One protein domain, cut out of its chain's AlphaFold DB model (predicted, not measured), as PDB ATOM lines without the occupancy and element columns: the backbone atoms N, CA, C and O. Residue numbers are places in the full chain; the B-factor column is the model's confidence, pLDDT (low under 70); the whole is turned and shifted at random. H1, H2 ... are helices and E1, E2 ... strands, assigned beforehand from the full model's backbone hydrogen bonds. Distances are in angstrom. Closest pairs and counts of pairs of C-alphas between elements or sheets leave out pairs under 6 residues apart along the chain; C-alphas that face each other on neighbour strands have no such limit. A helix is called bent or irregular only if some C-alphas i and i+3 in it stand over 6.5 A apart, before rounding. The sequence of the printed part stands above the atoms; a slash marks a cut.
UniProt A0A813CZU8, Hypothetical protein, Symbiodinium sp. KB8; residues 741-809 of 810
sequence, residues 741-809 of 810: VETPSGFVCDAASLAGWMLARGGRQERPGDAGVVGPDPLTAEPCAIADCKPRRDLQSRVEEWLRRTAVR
ATOM      1  N   VAL A 741      91.923 107.193 122.967       97.94
ATOM      2  CA  VAL A 741      92.361 108.467 122.386       97.94
ATOM      3  C   VAL A 741      93.394 108.248 121.280       97.94
ATOM      4  O   VAL A 741      94.158 107.283 121.293       97.94
ATOM      5  N   GLU A 742      93.402 109.149 120.300       98.00
ATOM      6  CA  GLU A 742      94.364 109.216 119.198       98.00
ATOM      7  C   GLU A 742      95.253 110.452 119.372       98.00
ATOM      8  O   GLU A 742      94.758 111.582 119.363       98.00
ATOM      9  N   THR A 743      96.560 110.248 119.539       97.62
ATOM     10  CA  THR A 743      97.530 111.349 119.656       97.62
ATOM     11  C   THR A 743      97.687 112.093 118.316       97.62
ATOM     12  O   THR A 743      97.276 111.578 117.269       97.62
ATOM     13  N   PRO A 744      98.299 113.293 118.280       96.81
ATOM     14  CA  PRO A 744      98.511 114.046 117.040       96.81
ATOM     15  C   PRO A 744      99.277 113.287 115.943       96.81
ATOM     16  O   PRO A 744      99.083 113.583 114.764       96.81
ATOM     17  N   SER A 745     100.095 112.289 116.303       96.19
ATOM     18  CA  SER A 745     100.815 111.417 115.362       96.19
ATOM     19  C   SER A 745      99.986 110.241 114.815       96.19
ATOM     20  O   SER A 745     100.456 109.517 113.935       96.19
ATOM     21  N   GLY A 746      98.756 110.048 115.306       97.31
ATOM     22  CA  GLY A 746      97.883 108.925 114.950       97.31
ATOM     23  C   GLY A 746      98.072 107.675 115.818       97.31
ATOM     24  O   GLY A 746      97.615 106.594 115.438       97.31
ATOM     25  N   PHE A 747      98.752 107.774 116.966       96.88
ATOM     26  CA  PHE A 747      98.877 106.651 117.897       96.88
ATOM     27  C   PHE A 747      97.597 106.485 118.718       96.88
ATOM     28  O   PHE A 747      97.173 107.416 119.399       96.88
ATOM     29  N   VAL A 748      96.985 105.298 118.681       97.56
ATOM     30  CA  VAL A 748      95.738 105.013 119.406       97.56
ATOM     31  C   VAL A 748      96.006 104.170 120.647       97.56
ATOM     32  O   VAL A 748      96.620 103.105 120.564       97.56
ATOM     33  N   CYS A 749      95.532 104.641 121.798       97.50
ATOM     34  CA  CYS A 749      95.709 103.997 123.097       97.50
ATOM     35  C   CYS A 749      94.635 104.447 124.097       97.50
ATOM     36  O   CYS A 749      93.837 105.326 123.793       97.50
ATOM     37  N   ASP A 750      94.592 103.831 125.276       97.56
ATOM     38  CA  ASP A 750      93.730 104.275 126.373       97.56
ATOM     39  C   ASP A 750      94.326 105.514 127.073       97.56
ATOM     40  O   ASP A 750      95.537 105.560 127.305       97.56
ATOM     41  N   ALA A 751      93.493 106.504 127.406       96.81
ATOM     42  CA  ALA A 751      93.930 107.796 127.940       96.81
ATOM     43  C   ALA A 751      94.679 107.699 129.282       96.81
ATOM     44  O   ALA A 751      95.702 108.366 129.461       96.81
ATOM     45  N   ALA A 752      94.232 106.844 130.207       96.06
ATOM     46  CA  ALA A 752      94.906 106.652 131.494       96.06
ATOM     47  C   ALA A 752      96.241 105.913 131.308       96.06
ATOM     48  O   ALA A 752      97.270 106.301 131.870       96.06
ATOM     49  N   SER A 753      96.254 104.908 130.427       96.81
ATOM     50  CA  SER A 753      97.480 104.190 130.055       96.81
ATOM     51  C   SER A 753      98.514 105.107 129.374       96.81
ATOM     52  O   SER A 753      99.716 104.973 129.607       96.81
ATOM     53  N   LEU A 754      98.057 106.062 128.554       96.94
ATOM     54  CA  LEU A 754      98.893 107.094 127.937       96.94
ATOM     55  C   LEU A 754      99.464 108.063 128.985       96.94
ATOM     56  O   LEU A 754     100.659 108.353 128.942       96.94
ATOM     57  N   ALA A 755      98.657 108.500 129.958       96.31
ATOM     58  CA  ALA A 755      99.101 109.356 131.064       96.31
ATOM     59  C   ALA A 755     100.221 108.711 131.887       96.31
ATOM     60  O   ALA A 755     101.277 109.324 132.066       96.31
ATOM     61  N   GLY A 756     100.035 107.458 132.314       96.06
ATOM     62  CA  GLY A 756     101.066 106.701 133.028       96.06
ATOM     63  C   GLY A 756     102.361 106.581 132.218       96.06
ATOM     64  O   GLY A 756     103.449 106.833 132.740       96.06
ATOM     65  N   TRP A 757     102.260 106.288 130.916       96.88
ATOM     66  CA  TRP A 757     103.424 106.185 130.032       96.88
ATOM     67  C   TRP A 757     104.147 107.527 129.823       96.88
ATOM     68  O   TRP A 757     105.377 107.572 129.870       96.88
ATOM     69  N   MET A 758     103.412 108.628 129.636       97.19
ATOM     70  CA  MET A 758     103.981 109.972 129.466       97.19
ATOM     71  C   MET A 758     104.681 110.458 130.743       97.19
ATOM     72  O   MET A 758     105.800 110.968 130.662       97.19
ATOM     73  N   LEU A 759     104.087 110.240 131.921       96.31
ATOM     74  CA  LEU A 759     104.711 110.550 133.215       96.31
ATOM     75  C   LEU A 759     105.975 109.704 133.445       96.31
ATOM     76  O   LEU A 759     107.034 110.252 133.752       96.31
ATOM     77  N   ALA A 760     105.921 108.393 133.180       95.75
ATOM     78  CA  ALA A 760     107.083 107.499 133.252       95.75
ATOM     79  C   ALA A 760     108.213 107.864 132.261       95.75
ATOM     80  O   ALA A 760     109.352 107.417 132.412       95.75
ATOM     81  N   ARG A 761     107.924 108.698 131.253       96.25
ATOM     82  CA  ARG A 761     108.894 109.255 130.297       96.25
ATOM     83  C   ARG A 761     109.453 110.627 130.689       96.25
ATOM     84  O   ARG A 761     110.183 111.219 129.898       96.25
ATOM     85  N   GLY A 762     109.159 111.119 131.893       95.56
ATOM     86  CA  GLY A 762     109.572 112.450 132.350       95.56
ATOM     87  C   GLY A 762     108.660 113.578 131.863       95.56
ATOM     88  O   GLY A 762     109.048 114.748 131.921       95.56
ATOM     89  N   GLY A 763     107.459 113.236 131.386       95.81
ATOM     90  CA  GLY A 763     106.370 114.187 131.206       95.81
ATOM     91  C   GLY A 763     105.960 114.838 132.530       95.81
ATOM     92  O   GLY A 763     106.294 114.368 133.618       95.81
ATOM     93  N   ARG A 764     105.246 115.956 132.434       95.06
ATOM     94  CA  ARG A 764     104.812 116.774 133.567       95.06
ATOM     95  C   ARG A 764     103.298 116.893 133.558       95.06
ATOM     96  O   ARG A 764     102.706 117.116 132.507       95.06
ATOM     97  N   GLN A 765     102.689 116.803 134.731       94.44
ATOM     98  CA  GLN A 765     101.324 117.276 134.922       94.44
ATOM     99  C   GLN A 765     101.354 118.812 134.984       94.44
ATOM    100  O   GLN A 765     102.159 119.373 135.729       94.44
ATOM    101  N   GLU A 766     100.535 119.494 134.184       87.62
ATOM    102  CA  GLU A 766     100.576 120.959 134.059       87.62
ATOM    103  C   GLU A 766     100.097 121.666 135.330       87.62
ATOM    104  O   GLU A 766     100.699 122.658 135.744       87.62
ATOM    105  N   ARG A 767      99.062 121.122 135.988       86.81
ATOM    106  CA  ARG A 767      98.671 121.475 137.362       86.81
ATOM    107  C   ARG A 767      98.128 120.257 138.112       86.81
ATOM    108  O   ARG A 767      97.436 119.442 137.502       86.81
ATOM    109  N   PRO A 768      98.335 120.157 139.437       73.44
ATOM    110  CA  PRO A 768      97.599 119.208 140.268       73.44
ATOM    111  C   PRO A 768      96.089 119.458 140.142       73.44
ATOM    112  O   PRO A 768      95.618 120.552 140.446       73.44
ATOM    113  N   GLY A 769      95.343 118.453 139.678       73.06
ATOM    114  CA  GLY A 769      93.891 118.525 139.462       73.06
ATOM    115  C   GLY A 769      93.455 118.833 138.025       73.06
ATOM    116  O   GLY A 769      92.334 118.480 137.666       73.06
ATOM    117  N   ASP A 770      94.325 119.391 137.176       71.19
ATOM    118  CA  ASP A 770      94.074 119.450 135.731       71.19
ATOM    119  C   ASP A 770      94.476 118.105 135.089       71.19
ATOM    120  O   ASP A 770      95.521 117.525 135.406       71.19
ATOM    121  N   ALA A 771      93.669 117.614 134.141       66.69
ATOM    122  CA  ALA A 771      93.938 116.377 133.389       66.69
ATOM    123  C   ALA A 771      95.053 116.525 132.324       66.69
ATOM    124  O   ALA A 771      95.352 115.587 131.583       66.69
ATOM    125  N   GLY A 772      95.675 117.706 132.233       87.56
ATOM    126  CA  GLY A 772      96.795 117.984 131.341       87.56
ATOM    127  C   GLY A 772      98.082 117.315 131.822       87.56
ATOM    128  O   GLY A 772      98.827 117.887 132.613       87.56
ATOM    129  N   VAL A 773      98.370 116.115 131.317       94.38
ATOM    130  CA  VAL A 773      99.739 115.582 131.269       94.38
ATOM    131  C   VAL A 773     100.353 115.971 129.929       94.38
ATOM    132  O   VAL A 773      99.782 115.674 128.880       94.38
ATOM    133  N   VAL A 774     101.526 116.603 129.969       96.44
ATOM    134  CA  VAL A 774     102.356 116.926 128.802       96.44
ATOM    135  C   VAL A 774     103.603 116.053 128.817       96.44
ATOM    136  O   VAL A 774     104.327 115.997 129.809       96.44
ATOM    137  N   GLY A 775     103.888 115.377 127.711       96.38
ATOM    138  CA  GLY A 775     105.004 114.441 127.587       96.38
ATOM    139  C   GLY A 775     105.329 114.142 126.125       96.38
ATOM    140  O   GLY A 775     104.673 114.687 125.241       96.38
ATOM    141  N   PRO A 776     106.346 113.314 125.843       96.44
ATOM    142  CA  PRO A 776     106.668 112.933 124.471       96.44
ATOM    143  C   PRO A 776     105.533 112.107 123.849       96.44
ATOM    144  O   PRO A 776     104.958 111.248 124.513       96.44
ATOM    145  N   ASP A 777     105.251 112.316 122.566       96.31
ATOM    146  CA  ASP A 777     104.348 111.478 121.775       96.31
ATOM    147  C   ASP A 777     104.946 110.066 121.550       96.31
ATOM    148  O   ASP A 777     106.156 109.944 121.322       96.31
ATOM    149  N   PRO A 778     104.145 108.980 121.565       94.25
ATOM    150  CA  PRO A 778     104.657 107.612 121.423       94.25
ATOM    151  C   PRO A 778     105.326 107.267 120.080       94.25
ATOM    152  O   PRO A 778     106.053 106.271 120.016       94.25
ATOM    153  N   LEU A 779     105.087 108.044 119.015       95.44
ATOM    154  CA  LEU A 779     105.643 107.830 117.673       95.44
ATOM    155  C   LEU A 779     106.650 108.911 117.253       95.44
ATOM    156  O   LEU A 779     107.669 108.556 116.661       95.44
ATOM    157  N   THR A 780     106.395 110.196 117.531       95.88
ATOM    158  CA  THR A 780     107.310 111.293 117.133       95.88
ATOM    159  C   THR A 780     108.281 111.718 118.233       95.88
ATOM    160  O   THR A 780     109.304 112.328 117.926       95.88
ATOM    161  N   ALA A 781     107.999 111.382 119.497       93.88
ATOM    162  CA  ALA A 781     108.682 111.886 120.695       93.88
ATOM    163  C   ALA A 781     108.641 113.421 120.882       93.88
ATOM    164  O   ALA A 781     109.309 113.948 121.774       93.88
ATOM    165  N   GLU A 782     107.838 114.136 120.091       95.38
ATOM    166  CA  GLU A 782     107.572 115.568 120.265       95.38
ATOM    167  C   GLU A 782     106.647 115.800 121.473       95.38
ATOM    168  O   GLU A 782     105.838 114.926 121.789       95.38
ATOM    169  N   PRO A 783     106.740 116.942 122.178       95.12
ATOM    170  CA  PRO A 783     105.864 117.225 123.310       95.12
ATOM    171  C   PRO A 783     104.402 117.383 122.866       95.12
ATOM    172  O   PRO A 783     104.089 118.193 121.996       95.12
ATOM    173  N   CYS A 784     103.513 116.634 123.510       95.56
ATOM    174  CA  CYS A 784     102.070 116.612 123.294       95.56
ATOM    175  C   CYS A 784     101.353 116.665 124.653       95.56
ATOM    176  O   CYS A 784     101.838 116.064 125.617       95.56
ATOM    177  N   ALA A 785     100.213 117.356 124.747       96.31
ATOM    178  CA  ALA A 785      99.302 117.229 125.881       96.31
ATOM    179  C   ALA A 785      98.273 116.116 125.634       96.31
ATOM    180  O   ALA A 785      97.782 115.938 124.519       96.31
ATOM    181  N   ILE A 786      97.822 115.435 126.690       95.06
ATOM    182  CA  ILE A 786      96.646 114.546 126.584       95.06
ATOM    183  C   ILE A 786      95.393 115.332 126.161       95.06
ATOM    184  O   ILE A 786      94.555 114.806 125.433       95.06
ATOM    185  N   ALA A 787      95.314 116.620 126.507       94.88
ATOM    186  CA  ALA A 787      94.272 117.530 126.034       94.88
ATOM    187  C   ALA A 787      94.269 117.753 124.501       94.88
ATOM    188  O   ALA A 787      93.229 118.110 123.950       94.88
ATOM    189  N   ASP A 788      95.391 117.512 123.805       95.38
ATOM    190  CA  ASP A 788      95.481 117.587 122.335       95.38
ATOM    191  C   ASP A 788      95.011 116.291 121.642       95.38
ATOM    192  O   ASP A 788      94.808 116.259 120.422       95.38
ATOM    193  N   CYS A 789      94.868 115.200 122.402       96.19
ATOM    194  CA  CYS A 789      94.532 113.882 121.878       96.19
ATOM    195  C   CYS A 789      93.028 113.774 121.566       96.19
ATOM    196  O   CYS A 789      92.164 114.236 122.310       96.19
ATOM    197  N   LYS A 790      92.688 113.148 120.436       97.62
ATOM    198  CA  LYS A 790      91.316 113.095 119.913       97.62
ATOM    199  C   LYS A 790      90.594 111.829 120.392       97.62
ATOM    200  O   LYS A 790      91.074 110.734 120.099       97.62
ATOM    201  N   PRO A 791      89.424 111.921 121.051       97.06
ATOM    202  CA  PRO A 791      88.706 110.742 121.534       97.06
ATOM    203  C   PRO A 791      88.122 109.908 120.383       97.06
ATOM    204  O   PRO A 791      87.300 110.377 119.587       97.06
ATOM    205  N   ARG A 792      88.508 108.631 120.321       97.19
ATOM    206  CA  ARG A 792      88.089 107.635 119.324       97.19
ATOM    207  C   ARG A 792      86.756 107.002 119.693       97.19
ATOM    208  O   ARG A 792      86.652 105.811 119.983       97.19
ATOM    209  N   ARG A 793      85.696 107.810 119.616       95.88
ATOM    210  CA  ARG A 793      84.303 107.389 119.870       95.88
ATOM    211  C   ARG A 793      83.866 106.175 119.033       95.88
ATOM    212  O   ARG A 793      82.985 105.425 119.452       95.88
ATOM    213  N   ASP A 794      84.483 105.957 117.870       95.94
ATOM    214  CA  ASP A 794      84.284 104.779 117.019       95.94
ATOM    215  C   ASP A 794      84.828 103.485 117.649       95.94
ATOM    216  O   ASP A 794      84.181 102.440 117.562       95.94
ATOM    217  N   LEU A 795      85.980 103.550 118.320       93.50
ATOM    218  CA  LEU A 795      86.545 102.433 119.078       93.50
ATOM    219  C   LEU A 795      85.855 102.274 120.432       93.50
ATOM    220  O   LEU A 795      85.520 101.148 120.787       93.50
ATOM    221  N   GLN A 796      85.540 103.370 121.125       94.81
ATOM    222  CA  GLN A 796      84.787 103.359 122.386       94.81
ATOM    223  C   GLN A 796      83.454 102.611 122.223       94.81
ATOM    224  O   GLN A 796      83.194 101.641 122.931       94.81
ATOM    225  N   SER A 797      82.688 102.935 121.172       95.69
ATOM    226  CA  SER A 797      81.445 102.230 120.814       95.69
ATOM    227  C   SER A 797      81.641 100.720 120.597       95.69
ATOM    228  O   SER A 797      80.757  99.919 120.905       95.69
ATOM    229  N   ARG A 798      82.798 100.305 120.062       95.62
ATOM    230  CA  ARG A 798      83.137  98.890 119.830       95.62
ATOM    231  C   ARG A 798      83.599  98.179 121.100       95.62
ATOM    232  O   ARG A 798      83.288  96.998 121.257       95.62
ATOM    233  N   VAL A 799      84.307  98.868 121.997       94.12
ATOM    234  CA  VAL A 799      84.675  98.340 123.319       94.12
ATOM    235  C   VAL A 799      83.427  98.182 124.179       94.12
ATOM    236  O   VAL A 799      83.212  97.099 124.712       94.12
ATOM    237  N   GLU A 800      82.534  99.173 124.216       94.12
ATOM    238  CA  GLU A 800      81.231  99.051 124.877       94.12
ATOM    239  C   GLU A 800      80.377  97.907 124.313       94.12
ATOM    240  O   GLU A 800      79.686  97.225 125.071       94.12
ATOM    241  N   GLU A 801      80.358  97.700 122.990       94.69
ATOM    242  CA  GLU A 801      79.620  96.577 122.405       94.69
ATOM    243  C   GLU A 801      80.267  95.237 122.789       94.69
ATOM    244  O   GLU A 801      79.559  94.284 123.125       94.69
ATOM    245  N   TRP A 802      81.600  95.148 122.781       93.75
ATOM    246  CA  TRP A 802      82.312  93.954 123.231       93.75
ATOM    247  C   TRP A 802      82.047  93.659 124.716       93.75
ATOM    248  O   TRP A 802      81.655  92.535 125.029       93.75
ATOM    249  N   LEU A 803      82.147  94.665 125.594       91.62
ATOM    250  CA  LEU A 803      81.831  94.577 127.025       91.62
ATOM    251  C   LEU A 803      80.379  94.150 127.264       91.62
ATOM    252  O   LEU A 803      80.122  93.238 128.044       91.62
ATOM    253  N   ARG A 804      79.410  94.724 126.540       92.94
ATOM    254  CA  ARG A 804      78.003  94.287 126.611       92.94
ATOM    255  C   ARG A 804      77.828  92.833 126.152       92.94
ATOM    256  O   ARG A 804      77.050  92.089 126.743       92.94
ATOM    257  N   ARG A 805      78.571  92.391 125.131       90.31
ATOM    258  CA  ARG A 805      78.540  91.005 124.620       90.31
ATOM    259  C   ARG A 805      79.266  89.991 125.517       90.31
ATOM    260  O   ARG A 805      78.976  88.800 125.380       90.31
ATOM    261  N   THR A 806      80.185  90.413 126.389       87.50
ATOM    262  CA  THR A 806      80.827  89.554 127.401       87.50
ATOM    263  C   THR A 806      80.068  89.550 128.724       87.50
ATOM    264  O   THR A 806      79.842  88.469 129.258       87.50
ATOM    265  N   ALA A 807      79.586  90.700 129.202       79.50
ATOM    266  CA  ALA A 807      78.787  90.807 130.427       79.50
ATOM    267  C   ALA A 807      77.470  90.010 130.357       79.50
ATOM    268  O   ALA A 807      77.058  89.420 131.343       79.50
ATOM    269  N   VAL A 808      76.848  89.896 129.176       68.25
ATOM    270  CA  VAL A 808      75.648  89.055 128.943       68.25
ATOM    271  C   VAL A 808      75.983  87.544 128.835       68.25
ATOM    272  O   VAL A 808      75.131  86.730 128.482       68.25
ATOM    273  N   ARG A 809      77.234  87.139 129.098       54.41
ATOM    274  CA  ARG A 809      77.708  85.738 129.051       54.41
ATOM    275  C   ARG A 809      78.414  85.258 130.326       54.41
ATOM    276  O   ARG A 809      78.809  84.089 130.350       54.41
TER     277      ARG A 809
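What this domain is: This is residues 741 to 809 of the 810 residues of the protein "Hypothetical protein" of Symbiodinium sp. KB8 (UniProt A0A813CZU8). What does this domain look like? It is a small head of short elements and loops with one helix sticking out of it as an arm: in the head the hairpin of E2 and E3 has the short helix H1 packed on its E2 side, and residues 797 to 809, most of them in H2, stand free. What is it built of? The printed part has 69 residues with two named helices and three named strands, in the order E1, H1, E2, E3, H2; the one sheet has the order E2 - E3 and is antiparallel, and the class is mixed, helices and strands. How is it spread in space? The whole is loose, with a radius of gyration of the C-alphas of 13.9 A, and elongated, spanning 42 by 25 by 17 A, with the arm making much of the length.

Where its parts are: Where are the strands of the sheet? E2 is residues 773 to 776, 10.1 A from first to last C-alpha, and begins with C-alpha 773 at (99.739, 115.582, 131.269). E3 is residues 783 to 785, 7.0 A from first to last C-alpha. Which elements come before the sheet? E1 is residues 748 to 750, 7.3 A long, with C-alpha 748 at (95.738, 105.013, 119.406). H1 is residues 751 to 760, 14.2 A from first to last C-alpha. Where is the longest helix? H2 is residues 793 to 807, 20.4 A from C-alpha 793 at (84.303, 107.389, 119.870) to C-alpha 807 at (78.787, 90.807, 130.427).

How they stand to each other: How do the two strands of the sheet pair? E2 and E3 form a hairpin and are antiparallel, with 152 degrees between their N-to-C directions. C-alphas 774 and 785 face each other at 4.2 A. N 775 and O 784 are within hydrogen-bond range at 3.0 A, and N 784 and O 775 at 2.9 A. What else is near E2? H1 and E2 have 7 pairs of C-alphas within 8 A, and their closest C-alphas are those of Met 758 and Gly 775, 5.0 A apart. Residues 764 to 765, outside the named strands, pair antiparallel with residues 773 to 774 of E2. Which elements stay away from each other? E1 pairs with no named strand; E1 and H1 meet only through their link. Among the pairs that are apart are H1 and E3, E1 and E2, H1 and H2, and E2 and H2. How are the helices' backbones formed? In H1 every O i to N i+4 pair is within hydrogen-bond range, and in H2 10 of 11 are; neither helix is bent or irregular.

The domain as a whole: How large is it with and without the arm? The two C-alphas farthest apart in the domain are those of Glu 782 and Arg 809, 43.1 A. Without residues 797 to 809, of which 797 to 807 belong to H2, the body has 56 residues spanning 30 by 25 by 16 A, with a radius of gyration of 10.5 A. What joins the elements? The printed part has no cut. The link from H1 to E2 is long, residues 761 to 772, and its C-alphas lie 11 to 18 A from the mean of all C-alphas; E1 to H1 is tight, while E2 to E3 and E3 to H2 are short. Where is the model less sure? The mean pLDDT of the printed part is 92.6, and residue 771 and residues 808 to 809 are under 70.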